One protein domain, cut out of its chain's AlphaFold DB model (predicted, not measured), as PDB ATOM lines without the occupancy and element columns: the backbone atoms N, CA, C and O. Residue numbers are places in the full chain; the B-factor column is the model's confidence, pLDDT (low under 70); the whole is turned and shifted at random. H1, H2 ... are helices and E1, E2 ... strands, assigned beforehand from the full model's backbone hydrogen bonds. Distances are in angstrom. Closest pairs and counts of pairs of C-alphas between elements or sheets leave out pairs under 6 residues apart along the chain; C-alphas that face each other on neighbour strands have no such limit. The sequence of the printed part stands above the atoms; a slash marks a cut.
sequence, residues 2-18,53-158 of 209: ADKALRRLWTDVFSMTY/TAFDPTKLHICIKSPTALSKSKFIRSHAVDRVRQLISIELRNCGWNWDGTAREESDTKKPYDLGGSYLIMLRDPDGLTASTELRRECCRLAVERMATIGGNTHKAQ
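AT A GLANCE: This is residues 2 to 18 and 53 to 158 of the 209 residues of an uncharacterized protein of Peltaster fructicola (UniProt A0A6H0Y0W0). A small twisted sheet of three strands has two long helices, H2 and H4, over one face, and no named helix covers its other face. H2 covers the E2 side and H4 the E1 side, and the two helices meet at a steep angle; short H1 and H3 lie off the sheet, and a long loop, residues 95 to 116, leads from H2 back to E3. The printed part has 123 residues, with four named helices and three named strands in the order H1 E1 E2 H2 E3 H3 H4. The sheet runs E1 E3 E2 and is mixed; the class is mixed, helices and strands. The whole is compact, with a radius of gyration of the C-alphas of 14.8 A and spans of 42 by 35 by 24 A.

IN THESE COORDINATES: H1, residues 2 to 8, begins at C-alpha 2, (122.501, 127.568, 149.593). E1 is residues 11 to 16, 15.3 A long. E2 is residues 60 to 65, 16.2 A. H2 is residues 74 to 94, 30.3 A, beginning at C-alpha 74, (116.457, 102.973, 131.740). E3 is residues 117 to 123, 19.7 A. H3 is residues 127 to 130. H4, residues 133 to 158, is 37.3 A long and ends at C-alpha 158, (154.453, 108.871, 145.359).

HOW THE PARTS SIT: E3 is the inner strand of the sheet, which is only just strongly twisted, its C-alphas up to 4.1 A off the best plane. E1 and E3 are antiparallel, with N 14 and O 120 2.9 A apart, within hydrogen-bond range. E3 and E2 are parallel, with N 63 and O 119 at 2.8 A. E2, H2 and E3 make a strand-helix-strand unit, two parallel neighbour strands with a helix between, its crossover left-handed. H2 and H4 are on the same face, giving two layers, helices over a sheet, at heights of 9.4 A and 8.7 A. The closest C-alphas of E2 and H2 are those of Ile 64 and Val 81, 6.2 A; of E1 and H4, those of Val 13 and Ala 143, 6.5 A. H2 touches H4 with residues 84 to 92 alone, closest at the C-alphas of Ile 88 and Cys 140, 5.5 A, at a steep tilt of 61 degrees, the same way. H1 and H4 are close but not clearly touching, the C-alphas of Arg 7 and Cys 139 being closest at 7.7 A. H3 is close but not clearly touching to H2, the C-alphas of Ala 80 and Leu 129 being closest at 6.8 A. Every O i to N i+4 pair is within hydrogen-bond range in H2 and H4; H1 has 1 of 3, and 2 of 4 O i to N i+3 pairs; H3 is too short for an O i to N i+4 pair.

THE WHOLE: The two C-alphas farthest apart are those of Lys 72 and Asp 108, 44.0 A. Residues 19 to 52 are not printed, and C-alphas 18 and 53 are 13.8 A apart across this cut. The link from H2 to E3 is long. The mean pLDDT of the printed part is 76.2, and it is under 70 at residues 2 to 18, 53 to 54, 105 to 112, 127 to 128 and 154 to 158.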
ATOM      1  N   ALA A   2     122.783 128.498 150.705       32.97
ATOM      2  CA  ALA A   2     122.501 127.568 149.593       32.97
ATOM      3  C   ALA A   2     123.743 126.844 149.009       32.97
ATOM      4  O   ALA A   2     123.631 125.751 148.461       32.97
ATOM      5  N   ASP A   3     124.940 127.409 149.195       40.97
ATOM      6  CA  ASP A   3     126.177 126.958 148.534       40.97
ATOM      7  C   ASP A   3     126.793 125.663 149.116       40.97
ATOM      8  O   ASP A   3     127.602 124.996 148.476       40.97
ATOM      9  N   LYS A   4     126.397 125.253 150.333       41.03
ATOM     10  CA  LYS A   4     126.842 123.981 150.945       41.03
ATOM     11  C   LYS A   4     125.930 122.798 150.610       41.03
ATOM     12  O   LYS A   4     126.414 121.670 150.580       41.03
ATOM     13  N   ALA A   5     124.647 123.047 150.348       37.88
ATOM     14  CA  ALA A   5     123.689 122.009 149.965       37.88
ATOM     15  C   ALA A   5     123.903 121.572 148.506       37.88
ATOM     16  O   ALA A   5     123.943 120.377 148.224       37.88
ATOM     17  N   LEU A   6     124.168 122.526 147.604       38.81
ATOM     18  CA  LEU A   6     124.416 122.277 146.174       38.81
ATOM     19  C   LEU A   6     125.677 121.437 145.891       38.81
ATOM     20  O   LEU A   6     125.732 120.720 144.896       38.81
ATOM     21  N   ARG A   7     126.656 121.424 146.808       44.28
ATOM     22  CA  ARG A   7     127.891 120.620 146.698       44.28
ATOM     23  C   ARG A   7     127.690 119.112 146.900       44.28
ATOM     24  O   ARG A   7     128.618 118.351 146.645       44.28
ATOM     25  N   ARG A   8     126.513 118.679 147.365       43.00
ATOM     26  CA  ARG A   8     126.140 117.258 147.533       43.00
ATOM     27  C   ARG A   8     125.138 116.760 146.486       43.00
ATOM     28  O   ARG A   8     124.789 115.587 146.517       43.00
ATOM     29  N   LEU A   9     124.681 117.639 145.594       44.19
ATOM     30  CA  LEU A   9     123.372 117.514 144.948       44.19
ATOM     31  C   LEU A   9     123.391 116.929 143.526       44.19
ATOM     32  O   LEU A   9     122.405 117.049 142.803       44.19
ATOM     33  N   TRP A  10     124.488 116.304 143.078       48.28
ATOM     34  CA  TRP A  10     124.390 115.555 141.820       48.28
ATOM     35  C   TRP A  10     125.436 114.475 141.595       48.28
ATOM     36  O   TRP A  10     125.099 113.426 141.056       48.28
ATOM     37  N   THR A  11     126.686 114.694 142.001       41.81
ATOM     38  CA  THR A  11     127.793 113.776 141.703       41.81
ATOM     39  C   THR A  11     128.692 113.598 142.913       41.81
ATOM     40  O   THR A  11     129.553 114.435 143.184       41.81
ATOM     41  N   ASP A  12     128.538 112.479 143.610       53.31
ATOM     42  CA  ASP A  12     129.566 112.040 144.548       53.31
ATOM     43  C   ASP A  12     130.702 111.393 143.759       53.31
ATOM     44  O   ASP A  12     130.480 110.419 143.032       53.31
ATOM     45  N   VAL A  13     131.907 111.941 143.912       45.69
ATOM     46  CA  VAL A  13     133.138 111.391 143.342       45.69
ATOM     47  C   VAL A  13     133.828 110.552 144.408       45.69
ATOM     48  O   VAL A  13     134.394 111.079 145.368       45.69
ATOM     49  N   PHE A  14     133.807 109.239 144.222       45.69
ATOM     50  CA  PHE A  14     134.586 108.301 145.017       45.69
ATOM     51  C   PHE A  14     135.864 107.956 144.260       45.69
ATOM     52  O   PHE A  14     135.805 107.556 143.099       45.69
ATOM     53  N   SER A  15     137.017 108.097 144.910       36.06
ATOM     54  CA  SER A  15     138.270 107.539 144.398       36.06
ATOM     55  C   SER A  15     138.400 106.102 144.892       36.06
ATOM     56  O   SER A  15     138.259 105.846 146.088       36.06
ATOM     57  N   MET A  16     138.643 105.168 143.974       34.31
ATOM     58  CA  MET A  16     139.056 103.812 144.316       34.31
ATOM     59  C   MET A  16     140.560 103.697 144.088       34.31
ATOM     60  O   MET A  16     141.022 103.553 142.957       34.31
ATOM     61  N   THR A  17     141.333 103.747 145.169       33.44
ATOM     62  CA  THR A  17     142.743 103.362 145.156       33.44
ATOM     63  C   THR A  17     142.832 101.837 145.194       33.44
ATOM     64  O   THR A  17     142.696 101.214 146.245       33.44
ATOM     65  N   TYR A  18     143.062 101.201 144.044       32.69
ATOM     66  CA  TYR A  18     143.500  99.802 144.018       32.69
ATOM     67  C   TYR A  18     144.978  99.759 144.419       32.69
ATOM     68  O   TYR A  18     145.867  99.848 143.581       32.69
ATOM     69  N   THR A  53     142.647  93.467 132.731       62.25
ATOM     70  CA  THR A  53     143.682  93.640 131.694       62.25
ATOM     71  C   THR A  53     143.572  94.969 130.949       62.25
ATOM     72  O   THR A  53     144.570  95.464 130.445       62.25
ATOM     73  N   ALA A  54     142.371  95.546 130.854       68.50
ATOM     74  CA  ALA A  54     142.157  96.867 130.258       68.50
ATOM     75  C   ALA A  54     142.359  98.021 131.259       68.50
ATOM     76  O   ALA A  54     142.312  99.188 130.866       68.50
ATOM     77  N   PHE A  55     142.537  97.715 132.548       70.69
ATOM     78  CA  PHE A  55     142.751  98.720 133.575       70.69
ATOM     79  C   PHE A  55     144.219  99.138 133.594       70.69
ATOM     80  O   PHE A  55     145.087  98.423 134.087       70.69
ATOM     81  N   ASP A  56     144.475 100.323 133.058       75.44
ATOM     82  CA  ASP A  56     145.776 100.974 133.119       75.44
ATOM     83  C   ASP A  56     145.794 101.987 134.278       75.44
ATOM     84  O   ASP A  56     145.143 103.027 134.163       75.44
ATOM     85  N   PRO A  57     146.504 101.725 135.390       71.12
ATOM     86  CA  PRO A  57     146.516 102.622 136.545       71.12
ATOM     87  C   PRO A  57     147.137 103.994 136.242       71.12
ATOM     88  O   PRO A  57     146.921 104.930 137.012       71.12
ATOM     89  N   THR A  58     147.890 104.124 135.144       74.12
ATOM     90  CA  THR A  58     148.479 105.399 134.711       74.12
ATOM     91  C   THR A  58     147.462 106.313 134.030       74.12
ATOM     92  O   THR A  58     147.665 107.522 133.972       74.12
ATOM     93  N   LYS A  59     146.333 105.757 133.577       82.75
ATOM     94  CA  LYS A  59     145.262 106.488 132.899       82.75
ATOM     95  C   LYS A  59     144.095 106.775 133.827       82.75
ATOM     96  O   LYS A  59     143.907 106.138 134.865       82.75
ATOM     97  N   LEU A  60     143.279 107.733 133.415       86.44
ATOM     98  CA  LEU A  60     142.037 108.089 134.075       86.44
ATOM     99  C   LEU A  60     140.919 107.113 133.705       86.44
ATOM    100  O   LEU A  60     140.479 107.039 132.558       86.44
ATOM    101  N   HIS A  61     140.387 106.418 134.706       87.12
ATOM    102  CA  HIS A  61     139.231 105.535 134.562       87.12
ATOM    103  C   HIS A  61     138.024 106.134 135.267       87.12
ATOM    104  O   HIS A  61     137.932 106.091 136.493       87.12
ATOM    105  N   ILE A  62     137.057 106.644 134.505       87.75
ATOM    106  CA  ILE A  62     135.823 107.211 135.062       87.75
ATOM    107  C   ILE A  62     134.657 106.246 134.846       87.75
ATOM    108  O   ILE A  62     134.259 105.940 133.720       87.75
ATOM    109  N   CYS A  63     134.052 105.805 135.945       88.62
ATOM    110  CA  CYS A  63     132.803 105.063 135.937       88.62
ATOM    111  C   CYS A  63     131.667 105.977 136.394       88.62
ATOM    112  O   CYS A  63     131.697 106.487 137.506       88.62
ATOM    113  N   ILE A  64     130.637 106.154 135.568       89.38
ATOM    114  CA  ILE A  64     129.446 106.927 135.939       89.38
ATOM    115  C   ILE A  64     128.292 105.949 136.138       89.38
ATOM    116  O   ILE A  64     128.024 105.100 135.278       89.38
ATOM    117  N   LYS A  65     127.611 106.046 137.280       87.69
ATOM    118  CA  LYS A  65     126.460 105.210 137.625       87.69
ATOM    119  C   LYS A  65     125.234 106.069 137.887       87.69
ATOM    120  O   LYS A  65     125.292 107.056 138.609       87.69
ATOM    121  N   SER A  66     124.112 105.630 137.324       88.25
ATOM    122  CA  SER A  66     122.787 106.181 137.587       88.25
ATOM    123  C   SER A  66     121.927 105.106 138.269       88.25
ATOM    124  O   SER A  66     121.645 104.076 137.642       88.25
ATOM    125  N   PRO A  67     121.553 105.288 139.547       87.25
ATOM    126  CA  PRO A  67     120.714 104.355 140.280       87.25
ATOM    127  C   PRO A  67     119.272 104.400 139.767       87.25
ATOM    128  O   PRO A  67     118.808 105.401 139.223       87.25
ATOM    129  N   THR A  68     118.524 103.319 139.983       87.50
ATOM    130  CA  THR A  68     117.089 103.243 139.653       87.50
ATOM    131  C   THR A  68     116.242 104.248 140.434       87.50
ATOM    132  O   THR A  68     115.185 104.635 139.947       87.50
ATOM    133  N   ALA A  69     116.731 104.710 141.591       85.94
ATOM    134  CA  ALA A  69     116.120 105.784 142.372       85.94
ATOM    135  C   ALA A  69     116.043 107.118 141.605       85.94
ATOM    136  O   ALA A  69     115.114 107.883 141.825       85.94
ATOM    137  N   LEU A  70     116.967 107.370 140.666       82.75
ATOM    138  CA  LEU A  70     116.989 108.602 139.869       82.75
ATOM    139  C   LEU A  70     115.820 108.669 138.873       82.75
ATOM    140  O   LEU A  70     115.243 109.719 138.624       82.75
ATOM    141  N   SER A  71     115.499 107.538 138.248       86.38
ATOM    142  CA  SER A  71     114.371 107.400 137.329       86.38
ATOM    143  C   SER A  71     114.090 105.924 137.104       86.38
ATOM    144  O   SER A  71     115.023 105.137 136.931       86.38
ATOM    145  N   LYS A  72     112.815 105.540 137.003       90.94
ATOM    146  CA  LYS A  72     112.422 104.170 136.631       90.94
ATOM    147  C   LYS A  72     112.803 103.839 135.180       90.94
ATOM    148  O   LYS A  72     113.160 102.698 134.884       90.94
ATOM    149  N   SER A  73     112.845 104.837 134.294       92.94
ATOM    150  CA  SER A  73     113.184 104.645 132.881       92.94
ATOM    151  C   SER A  73     114.685 104.436 132.669       92.94
ATOM    152  O   SER A  73     115.503 105.314 132.951       92.94
ATOM    153  N   LYS A  74     115.062 103.277 132.113       91.81
ATOM    154  CA  LYS A  74     116.457 102.973 131.740       91.81
ATOM    155  C   LYS A  74     117.000 103.967 130.712       91.81
ATOM    156  O   LYS A  74     118.171 104.328 130.794       91.81
ATOM    157  N   PHE A  75     116.152 104.410 129.785       93.12
ATOM    158  CA  PHE A  75     116.520 105.377 128.755       93.12
ATOM    159  C   PHE A  75     116.961 106.707 129.378       93.12
ATOM    160  O   PHE A  75     118.065 107.168 129.107       93.12
ATOM    161  N   ILE A  76     116.160 107.254 130.301       89.25
ATOM    162  CA  ILE A  76     116.476 108.511 131.002       89.25
ATOM    163  C   ILE A  76     117.793 108.386 131.773       89.25
ATOM    164  O   ILE A  76     118.654 109.258 131.674       89.25
ATOM    165  N   ARG A  77     117.989 107.276 132.496       90.06
ATOM    166  CA  ARG A  77     119.229 107.024 133.247       90.06
ATOM    167  C   ARG A  77     120.462 106.949 132.347       90.06
ATOM    168  O   ARG A  77     121.479 107.552 132.670       90.06
ATOM    169  N   SER A  78     120.379 106.226 131.228       91.56
ATOM    170  CA  SER A  78     121.488 106.125 130.269       91.56
ATOM    171  C   SER A  78     121.815 107.487 129.669       91.56
ATOM    172  O   SER A  78     122.966 107.905 129.669       91.56
ATOM    173  N   HIS A  79     120.786 108.219 129.249       91.00
ATOM    174  CA  HIS A  79     120.938 109.544 128.669       91.00
ATOM    175  C   HIS A  79     121.571 110.548 129.650       91.00
ATOM    176  O   HIS A  79     122.419 111.350 129.266       91.00
ATOM    177  N   ALA A  80     121.216 110.476 130.937       88.38
ATOM    178  CA  ALA A  80     121.853 111.273 131.983       88.38
ATOM    179  C   ALA A  80     123.345 110.940 132.137       88.38
ATOM    180  O   ALA A  80     124.175 111.846 132.199       88.38
ATOM    181  N   VAL A  81     123.687 109.648 132.150       90.75
ATOM    182  CA  VAL A  81     125.080 109.176 132.205       90.75
ATOM    183  C   VAL A  81     125.886 109.691 131.014       90.75
ATOM    184  O   VAL A  81     126.997 110.183 131.207       90.75
ATOM    185  N   ASP A  82     125.335 109.615 129.804       92.00
ATOM    186  CA  ASP A  82     126.035 110.043 128.592       92.00
ATOM    187  C   ASP A  82     126.259 111.561 128.568       92.00
ATOM    188  O   ASP A  82     127.360 112.011 128.246       92.00
ATOM    189  N   ARG A  83     125.278 112.357 129.016       89.88
ATOM    190  CA  ARG A  83     125.445 113.811 129.180       89.88
ATOM    191  C   ARG A  83     126.535 114.165 130.187       89.88
ATOM    192  O   ARG A  83     127.367 115.023 129.908       89.88
ATOM    193  N   VAL A  84     126.545 113.513 131.349       90.25
ATOM    194  CA  VAL A  84     127.581 113.741 132.372       90.25
ATOM    195  C   VAL A  84     128.951 113.345 131.838       90.25
ATOM    196  O   VAL A  84     129.913 114.083 132.028       90.25
ATOM    197  N   ARG A  85     129.046 112.230 131.104       92.19
ATOM    198  CA  ARG A  85     130.296 111.807 130.464       92.19
ATOM    199  C   ARG A  85     130.826 112.877 129.513       92.19
ATOM    200  O   ARG A  85     131.996 113.229 129.604       92.19
ATOM    201  N   GLN A  86     129.970 113.410 128.643       92.31
ATOM    202  CA  GLN A  86     130.345 114.469 127.702       92.31
ATOM    203  C   GLN A  86     130.805 115.739 128.424       92.31
ATOM    204  O   GLN A  86     131.858 116.277 128.091       92.31
ATOM    205  N   LEU A  87     130.055 116.188 129.437       91.19
ATOM    206  CA  LEU A  87     130.410 117.375 130.219       91.19
ATOM    207  C   LEU A  87     131.741 117.198 130.950       91.19
ATOM    208  O   LEU A  87     132.578 118.088 130.896       91.19
ATOM    209  N   ILE A  88     131.987 116.040 131.564       91.25
ATOM    210  CA  ILE A  88     133.272 115.759 132.213       91.25
ATOM    211  C   ILE A  88     134.415 115.758 131.199       91.25
ATOM    212  O   ILE A  88     135.461 116.329 131.478       91.25
ATOM    213  N   SER A  89     134.236 115.166 130.014       91.69
ATOM    214  CA  SER A  89     135.265 115.216 128.968       91.69
ATOM    215  C   SER A  89     135.559 116.645 128.503       91.69
ATOM    216  O   SER A  89     136.714 116.961 128.227       91.69
ATOM    217  N   ILE A  90     134.542 117.508 128.427       92.19
ATOM    218  CA  ILE A  90     134.713 118.936 128.126       92.19
ATOM    219  C   ILE A  90     135.475 119.630 129.259       92.19
ATOM    220  O   ILE A  90     136.456 120.318 128.995       92.19
ATOM    221  N   GLU A  91     135.075 119.422 130.513       90.50
ATOM    222  CA  GLU A  91     135.711 120.081 131.657       90.50
ATOM    223  C   GLU A  91     137.138 119.587 131.923       90.50
ATOM    224  O   GLU A  91     137.991 120.392 132.287       90.50
ATOM    225  N   LEU A  92     137.449 118.314 131.661       90.25
ATOM    226  CA  LEU A  92     138.828 117.813 131.670       90.25
ATOM    227  C   LEU A  92     139.697 118.598 130.684       90.25
ATOM    228  O   LEU A  92     140.747 119.105 131.076       90.25
ATOM    229  N   ARG A  93     139.214 118.781 129.446       89.88
ATOM    230  CA  ARG A  93     139.915 119.568 128.420       89.88
ATOM    231  C   ARG A  93     140.075 121.026 128.827       89.88
ATOM    232  O   ARG A  93     141.167 121.563 128.676       89.88
ATOM    233  N   ASN A  94     139.026 121.642 129.373       88.62
ATOM    234  CA  ASN A  94     139.080 123.026 129.857       88.62
ATOM    235  C   ASN A  94     140.092 123.190 130.997       88.62
ATOM    236  O   ASN A  94     140.716 124.239 131.120       88.62
ATOM    237  N   CYS A  95     140.275 122.155 131.820       85.75
ATOM    238  CA  CYS A  95     141.236 122.166 132.916       85.75
ATOM    239  C   CYS A  95     142.666 121.750 132.515       85.75
ATOM    240  O   CYS A  95     143.534 121.693 133.392       85.75
ATOM    241  N   GLY A  96     142.921 121.475 131.230       87.31
ATOM    242  CA  GLY A  96     144.251 121.140 130.707       87.31
ATOM    243  C   GLY A  96     144.576 119.644 130.654       87.31
ATOM    244  O   GLY A  96     145.743 119.290 130.527       87.31
ATOM    245  N   TRP A  97     143.582 118.757 130.738       89.44
ATOM    246  CA  TRP A  97     143.769 117.307 130.597       89.44
ATOM    247  C   TRP A  97     143.042 116.748 129.375       89.44
ATOM    248  O   TRP A  97     141.963 117.199 128.987       89.44
ATOM    249  N   ASN A  98     143.606 115.707 128.780       89.56
ATOM    250  CA  ASN A  98     142.918 114.895 127.792       89.56
ATOM    251  C   ASN A  98     141.850 114.010 128.455       89.56
ATOM    252  O   ASN A  98     141.741 113.896 129.676       89.56
ATOM    253  N   TRP A  99     141.035 113.359 127.626       87.00
ATOM    254  CA  TRP A  99     139.957 112.481 128.094       87.00
ATOM    255  C   TRP A  99     140.466 111.256 128.872       87.00
ATOM    256  O   TRP A  99     139.710 110.682 129.654       87.00
ATOM    257  N   ASP A 100     141.721 110.865 128.656       86.25
ATOM    258  CA  ASP A 100     142.415 109.762 129.322       86.25
ATOM    259  C   ASP A 100     143.201 110.208 130.566       86.25
ATOM    260  O   ASP A 100     143.862 109.385 131.196       86.25
ATOM    261  N   GLY A 101     143.111 111.491 130.937       84.75
ATOM    262  CA  GLY A 101     143.790 112.077 132.091       84.75
ATOM    263  C   GLY A 101     145.204 112.573 131.830       84.75
ATOM    264  O   GLY A 101     145.773 113.197 132.721       84.75
ATOM    265  N   THR A 102     145.772 112.356 130.643       86.88
ATOM    266  CA  THR A 102     147.108 112.884 130.325       86.88
ATOM    267  C   THR A 102     147.096 114.411 130.303       86.88
ATOM    268  O   THR A 102     146.114 115.030 129.879       86.88
ATOM    269  N   ALA A 103     148.154 115.040 130.814       84.62
ATOM    270  CA  ALA A 103     148.301 116.488 130.768       84.62
ATOM    271  C   ALA A 103     148.444 116.954 129.312       84.62
ATOM    272  O   ALA A 103     149.152 116.347 128.509       84.62
ATOM    273  N   ARG A 104     147.754 118.035 128.951       81.94
ATOM    274  CA  ARG A 104     147.811 118.594 127.602       81.94
ATOM    275  C   ARG A 104     148.987 119.567 127.496       81.94
ATOM    276  O   ARG A 104     149.077 120.510 128.273       81.94
ATOM    277  N   GLU A 105     149.852 119.364 126.503       69.25
ATOM    278  CA  GLU A 105     151.086 120.149 126.313       69.25
ATOM    279  C   GLU A 105     150.836 121.652 126.067       69.25
ATOM    280  O   GLU A 105     151.655 122.485 126.439       69.25
ATOM    281  N   GLU A 106     149.684 122.004 125.488       62.94
ATOM    282  CA  GLU A 106     149.330 123.370 125.071       62.94
ATOM    283  C   GLU A 106     148.587 124.205 126.128       62.94
ATOM    284  O   GLU A 106     148.198 125.338 125.847       62.94
ATOM    285  N   SER A 107     148.301 123.678 127.324       57.59
ATOM    286  CA  SER A 107     147.561 124.477 128.308       57.59
ATOM    287  C   SER A 107     148.479 125.489 129.002       57.59
ATOM    288  O   SER A 107     149.401 125.090 129.712       57.59
ATOM    289  N   ASP A 108     148.155 126.785 128.895       52.78
ATOM    290  CA  ASP A 108     148.796 127.900 129.630       52.78
ATOM    291  C   ASP A 108     148.908 127.636 131.143       52.78
ATOM    292  O   ASP A 108     149.801 128.121 131.842       52.78
ATOM    293  N   THR A 109     148.006 126.812 131.675       55.97
ATOM    294  CA  THR A 109     148.114 126.266 133.022       55.97
ATOM    295  C   THR A 109     149.066 125.073 133.003       55.97
ATOM    296  O   THR A 109     148.647 123.951 132.753       55.97
ATOM    297  N   LYS A 110     150.348 125.294 133.327       53.88
ATOM    298  CA  LYS A 110     151.316 124.228 133.654       53.88
ATOM    299  C   LYS A 110     150.748 123.305 134.742       53.88
ATOM    300  O   LYS A 110     150.955 123.537 135.935       53.88
ATOM    301  N   LYS A 111     150.013 122.257 134.363       64.25
ATOM    302  CA  LYS A 111     149.641 121.166 135.264       64.25
ATOM    303  C   LYS A 111     150.844 120.218 135.328       64.25
ATOM    304  O   LYS A 111     151.261 119.716 134.293       64.25
ATOM    305  N   PRO A 112     151.445 119.989 136.508       62.38
ATOM    306  CA  PRO A 112     152.726 119.289 136.594       62.38
ATOM    307  C   PRO A 112     152.609 117.754 136.595       62.38
ATOM    308  O   PRO A 112     153.594 117.096 136.919       62.38
ATOM    309  N   TYR A 113     151.422 117.186 136.337       75.50
ATOM    310  CA  TYR A 113     151.177 115.742 136.433       75.50
ATOM    311  C   TYR A 113     149.967 115.277 135.610       75.50
ATOM    312  O   TYR A 113     148.999 116.024 135.415       75.50
ATOM    313  N   ASP A 114     150.010 114.002 135.222       84.12
ATOM    314  CA  ASP A 114     148.893 113.268 134.630       84.12
ATOM    315  C   ASP A 114     147.860 112.881 135.692       84.12
ATOM    316  O   ASP A 114     148.185 112.433 136.798       84.12
ATOM    317  N   LEU A 115     146.587 113.037 135.352       83.88
ATOM    318  CA  LEU A 115     145.465 112.668 136.198       83.88
ATOM    319  C   LEU A 115     145.170 111.167 136.066       83.88
ATOM    320  O   LEU A 115     144.280 110.763 135.328       83.88
ATOM    321  N   GLY A 116     145.907 110.336 136.798       82.12
ATOM    322  CA  GLY A 116     145.675 108.888 136.847       82.12
ATOM    323  C   GLY A 116     144.595 108.444 137.848       82.12
ATOM    324  O   GLY A 116     144.122 109.213 138.697       82.12
ATOM    325  N   GLY A 117     144.246 107.157 137.785       81.88
ATOM    326  CA  GLY A 117     143.439 106.460 138.791       81.88
ATOM    327  C   GLY A 117     141.995 106.167 138.379       81.88
ATOM    328  O   GLY A 117     141.577 106.427 137.254       81.88
ATOM    329  N   SER A 118     141.218 105.588 139.303       82.94
ATOM    330  CA  SER A 118     139.819 105.220 139.064       82.94
ATOM    331  C   SER A 118     138.850 106.022 139.924       82.94
ATOM    332  O   SER A 118     138.985 106.074 141.150       82.94
ATOM    333  N   TYR A 119     137.844 106.606 139.275       84.94
ATOM    334  CA  TYR A 119     136.819 107.423 139.908       84.94
ATOM    335  C   TYR A 119     135.428 106.887 139.588       84.94
ATOM    336  O   TYR A 119     135.079 106.643 138.431       84.94
ATOM    337  N   LEU A 120     134.616 106.733 140.627       84.75
ATOM    338  CA  LEU A 120     133.200 106.422 140.521       84.75
ATOM    339  C   LEU A 120     132.394 107.691 140.780       84.75
ATOM    340  O   LEU A 120     132.498 108.291 141.846       84.75
ATOM    341  N   ILE A 121     131.559 108.054 139.814       86.56
ATOM    342  CA  ILE A 121     130.649 109.191 139.876       86.56
ATOM    343  C   ILE A 121     129.227 108.655 139.973       86.56
ATOM    344  O   ILE A 121     128.737 107.993 139.053       86.56
ATOM    345  N   MET A 122     128.565 108.924 141.094       85.06
ATOM    346  CA  MET A 122     127.185 108.492 141.310       85.06
ATOM    347  C   MET A 122     126.214 109.654 141.152       85.06
ATOM    348  O   MET A 122     126.310 110.630 141.891       85.06
ATOM    349  N   LEU A 123     125.258 109.499 140.233       85.88
ATOM    350  CA  LEU A 123     124.140 110.426 140.071       85.88
ATOM    351  C   LEU A 123     123.114 110.165 141.167       85.88
ATOM    352  O   LEU A 123     122.601 109.051 141.247       85.88
ATOM    353  N   ARG A 124     122.830 111.144 142.022       79.81
ATOM    354  CA  ARG A 124     121.937 110.927 143.174       79.81
ATOM    355  C   ARG A 124     120.589 111.596 143.035       79.81
ATOM    356  O   ARG A 124     119.576 110.941 143.261       79.81
ATOM    357  N   ASP A 125     120.585 112.850 142.611       76.00
ATOM    358  CA  ASP A 125     119.393 113.671 142.746       76.00
ATOM    359  C   ASP A 125     118.599 113.752 141.439       76.00
ATOM    360  O   ASP A 125     119.151 114.153 140.405       76.00
ATOM    361  N   PRO A 126     117.307 113.368 141.461       71.19
ATOM    362  CA  PRO A 126     116.453 113.403 140.278       71.19
ATOM    363  C   PRO A 126     116.273 114.831 139.755       71.19
ATOM    364  O   PRO A 126     116.231 115.019 138.541       71.19
ATOM    365  N   ASP A 127     116.292 115.835 140.633       69.75
ATOM    366  CA  ASP A 127     116.206 117.256 140.270       69.75
ATOM    367  C   ASP A 127     117.382 117.703 139.389       69.75
ATOM    368  O   ASP A 127     117.256 118.596 138.546       69.75
ATOM    369  N   GLY A 128     118.525 117.021 139.500       67.94
ATOM    370  CA  GLY A 128     119.672 117.244 138.629       67.94
ATOM    371  C   GLY A 128     119.445 116.805 137.177       67.94
ATOM    372  O   GLY A 128     120.174 117.238 136.285       67.94
ATOM    373  N   LEU A 129     118.423 115.985 136.889       72.81
ATOM    374  CA  LEU A 129     118.016 115.676 135.510       72.81
ATOM    375  C   LEU A 129     117.368 116.879 134.818       72.81
ATOM    376  O   LEU A 129     117.539 117.051 133.609       72.81
ATOM    377  N   THR A 130     116.634 117.686 135.584       77.31
ATOM    378  CA  THR A 130     115.934 118.894 135.128       77.31
ATOM    379  C   THR A 130     116.746 120.170 135.331       77.31
ATOM    380  O   THR A 130     116.352 121.226 134.843       77.31
ATOM    381  N   ALA A 131     117.887 120.083 136.017       77.81
ATOM    382  CA  ALA A 131     118.789 121.203 136.233       77.81
ATOM    383  C   ALA A 131     119.234 121.871 134.922       77.81
ATOM    384  O   ALA A 131     119.423 121.221 133.878       77.81
ATOM    385  N   SER A 132     119.472 123.183 135.007       83.31
ATOM    386  CA  SER A 132     119.987 123.968 133.889       83.31
ATOM    387  C   SER A 132     121.324 123.408 133.393       83.31
ATOM    388  O   SER A 132     122.040 122.684 134.097       83.31
ATOM    389  N   THR A 133     121.652 123.692 132.135       83.25
ATOM    390  CA  THR A 133     122.900 123.207 131.534       83.25
ATOM    391  C   THR A 133     124.119 123.787 132.252       83.25
ATOM    392  O   THR A 133     125.097 123.073 132.460       83.25
ATOM    393  N   GLU A 134     124.028 125.037 132.700       85.12
ATOM    394  CA  GLU A 134     125.062 125.750 133.451       85.12
ATOM    395  C   GLU A 134     125.319 125.075 134.797       85.12
ATOM    396  O   GLU A 134     126.466 124.785 135.127       85.12
ATOM    397  N   LEU A 135     124.257 124.738 135.539       81.62
ATOM    398  CA  LEU A 135     124.395 124.076 136.834       81.62
ATOM    399  C   LEU A 135     125.031 122.687 136.688       81.62
ATOM    400  O   LEU A 135     125.938 122.331 137.437       81.62
ATOM    401  N   ARG A 136     124.608 121.915 135.680       82.38
ATOM    402  CA  ARG A 136     125.199 120.598 135.388       82.38
ATOM    403  C   ARG A 136     126.677 120.704 135.023       82.38
ATOM    404  O   ARG A 136     127.472 119.860 135.442       82.38
ATOM    405  N   ARG A 137     127.044 121.731 134.254       86.62
ATOM    406  CA  ARG A 137     128.433 122.020 133.887       86.62
ATOM    407  C   ARG A 137     129.266 122.371 135.116       86.62
ATOM    408  O   ARG A 137     130.330 121.790 135.293       86.62
ATOM    409  N   GLU A 138     128.746 123.225 135.992       85.94
ATOM    410  CA  GLU A 138     129.412 123.612 137.237       85.94
ATOM    411  C   GLU A 138     129.646 122.410 138.162       85.94
ATOM    412  O   GLU A 138     130.756 122.209 138.651       85.94
ATOM    413  N   CYS A 139     128.656 121.528 138.332       84.75
ATOM    414  CA  CYS A 139     128.841 120.287 139.088       84.75
ATOM    415  C   CYS A 139     129.941 119.393 138.486       84.75
ATOM    416  O   CYS A 139     130.762 118.844 139.222       84.75
ATOM    417  N   CYS A 140     129.991 119.260 137.155       89.06
ATOM    418  CA  CYS A 140     131.034 118.481 136.481       89.06
ATOM    419  C   CYS A 140     132.420 119.123 136.637       89.06
ATOM    420  O   CYS A 140     133.397 118.408 136.863       89.06
ATOM    421  N   ARG A 141     132.507 120.457 136.580       88.31
ATOM    422  CA  ARG A 141     133.739 121.220 136.821       88.31
ATOM    423  C   ARG A 141     134.275 120.953 138.227       88.31
ATOM    424  O   ARG A 141     135.424 120.546 138.379       88.31
ATOM    425  N   LEU A 142     133.416 121.063 139.242       87.56
ATOM    426  CA  LEU A 142     133.759 120.751 140.635       87.56
ATOM    427  C   LEU A 142     134.187 119.288 140.820       87.56
ATOM    428  O   LEU A 142     135.116 119.003 141.579       87.56
ATOM    429  N   ALA A 143     133.546 118.350 140.117       88.00
ATOM    430  CA  ALA A 143     133.953 116.947 140.130       88.00
ATOM    431  C   ALA A 143     135.377 116.768 139.572       88.00
ATOM    432  O   ALA A 143     136.185 116.075 140.189       88.00
ATOM    433  N   VAL A 144     135.713 117.430 138.458       88.94
ATOM    434  CA  VAL A 144     137.064 117.412 137.868       88.94
ATOM    435  C   VAL A 144     138.102 118.038 138.796       88.94
ATOM    436  O   VAL A 144     139.149 117.438 139.030       88.94
ATOM    437  N   GLU A 145     137.807 119.183 139.410       87.00
ATOM    438  CA  GLU A 145     138.696 119.800 140.403       87.00
ATOM    439  C   GLU A 145     138.933 118.892 141.613       87.00
ATOM    440  O   GLU A 145     140.050 118.799 142.141       87.00
ATOM    441  N   ARG A 146     137.892 118.172 142.047       86.31
ATOM    442  CA  ARG A 146     138.012 117.201 143.133       86.31
ATOM    443  C   ARG A 146     138.896 116.024 142.732       86.31
ATOM    444  O   ARG A 146     139.749 115.637 143.531       86.31
ATOM    445  N   MET A 147     138.731 115.495 141.518       86.75
ATOM    446  CA  MET A 147     139.610 114.456 140.966       86.75
ATOM    447  C   MET A 147     141.060 114.943 140.930       86.75
ATOM    448  O   MET A 147     141.936 114.265 141.454       86.75
ATOM    449  N   ALA A 148     141.307 116.155 140.426       85.38
ATOM    450  CA  ALA A 148     142.639 116.755 140.397       85.38
ATOM    451  C   ALA A 148     143.246 116.906 141.797       85.38
ATOM    452  O   ALA A 148     144.407 116.578 142.016       85.38
ATOM    453  N   THR A 149     142.459 117.332 142.786       84.62
ATOM    454  CA  THR A 149     142.930 117.434 144.176       84.62
ATOM    455  C   THR A 149     143.374 116.073 144.722       84.62
ATOM    456  O   THR A 149     144.424 115.965 145.357       84.62
ATOM    457  N   ILE A 150     142.594 115.019 144.461       80.62
ATOM    458  CA  ILE A 150     142.907 113.651 144.894       80.62
ATOM    459  C   ILE A 150     144.143 113.116 144.153       80.62
ATOM    460  O   ILE A 150     145.072 112.608 144.788       80.62
ATOM    461  N   GLY A 151     144.192 113.277 142.829       77.06
ATOM    462  CA  GLY A 151     145.319 112.863 141.992       77.06
ATOM    463  C   GLY A 151     146.620 113.569 142.376       77.06
ATOM    464  O   GLY A 151     147.637 112.916 142.594       77.06
ATOM    465  N   GLY A 152     146.579 114.887 142.582       76.81
ATOM    466  CA  GLY A 152     147.737 115.677 142.995       76.81
ATOM    467  C   GLY A 152     148.292 115.278 144.364       76.81
ATOM    468  O   GLY A 152     149.510 115.231 144.539       76.81
ATOM    469  N   ASN A 153     147.433 114.941 145.331       72.00
ATOM    470  CA  ASN A 153     147.877 114.418 146.628       72.00
ATOM    471  C   ASN A 153     148.541 113.041 146.490       72.00
ATOM    472  O   ASN A 153     149.562 112.785 147.125       72.00
ATOM    473  N   THR A 154     148.006 112.188 145.614       68.44
ATOM    474  CA  THR A 154     148.567 110.859 145.326       68.44
ATOM    475  C   THR A 154     149.942 110.973 144.663       68.44
ATOM    476  O   THR A 154     150.894 110.331 145.100       68.44
ATOM    477  N   HIS A 155     150.082 111.866 143.679       67.50
ATOM    478  CA  HIS A 155     151.350 112.133 143.003       67.50
ATOM    479  C   HIS A 155     152.411 112.706 143.959       67.50
ATOM    480  O   HIS A 155     153.574 112.307 143.921       67.50
ATOM    481  N   LYS A 156     152.026 113.619 144.865       69.12
ATOM    482  CA  LYS A 156     152.931 114.132 145.909       69.12
ATOM    483  C   LYS A 156     153.422 113.013 146.832       69.12
ATOM    484  O   LYS A 156     154.627 112.915 147.041       69.12
ATOM    485  N   ALA A 157     152.524 112.148 147.309       62.25
ATOM    486  CA  ALA A 157     152.883 111.012 148.159       62.25
ATOM    487  C   ALA A 157     153.828 110.026 147.445       62.25
ATOM    488  O   ALA A 157     154.832 109.606 148.015       62.25
ATOM    489  N   GLN A 158     153.564 109.711 146.171       65.38
ATOM    490  CA  GLN A 158     154.453 108.871 145.359       65.38
ATOM    491  C   GLN A 158     155.832 109.509 145.166       65.38
ATOM    492  O   GLN A 158     156.846 108.829 145.300       65.38
TER     493      GLN A 158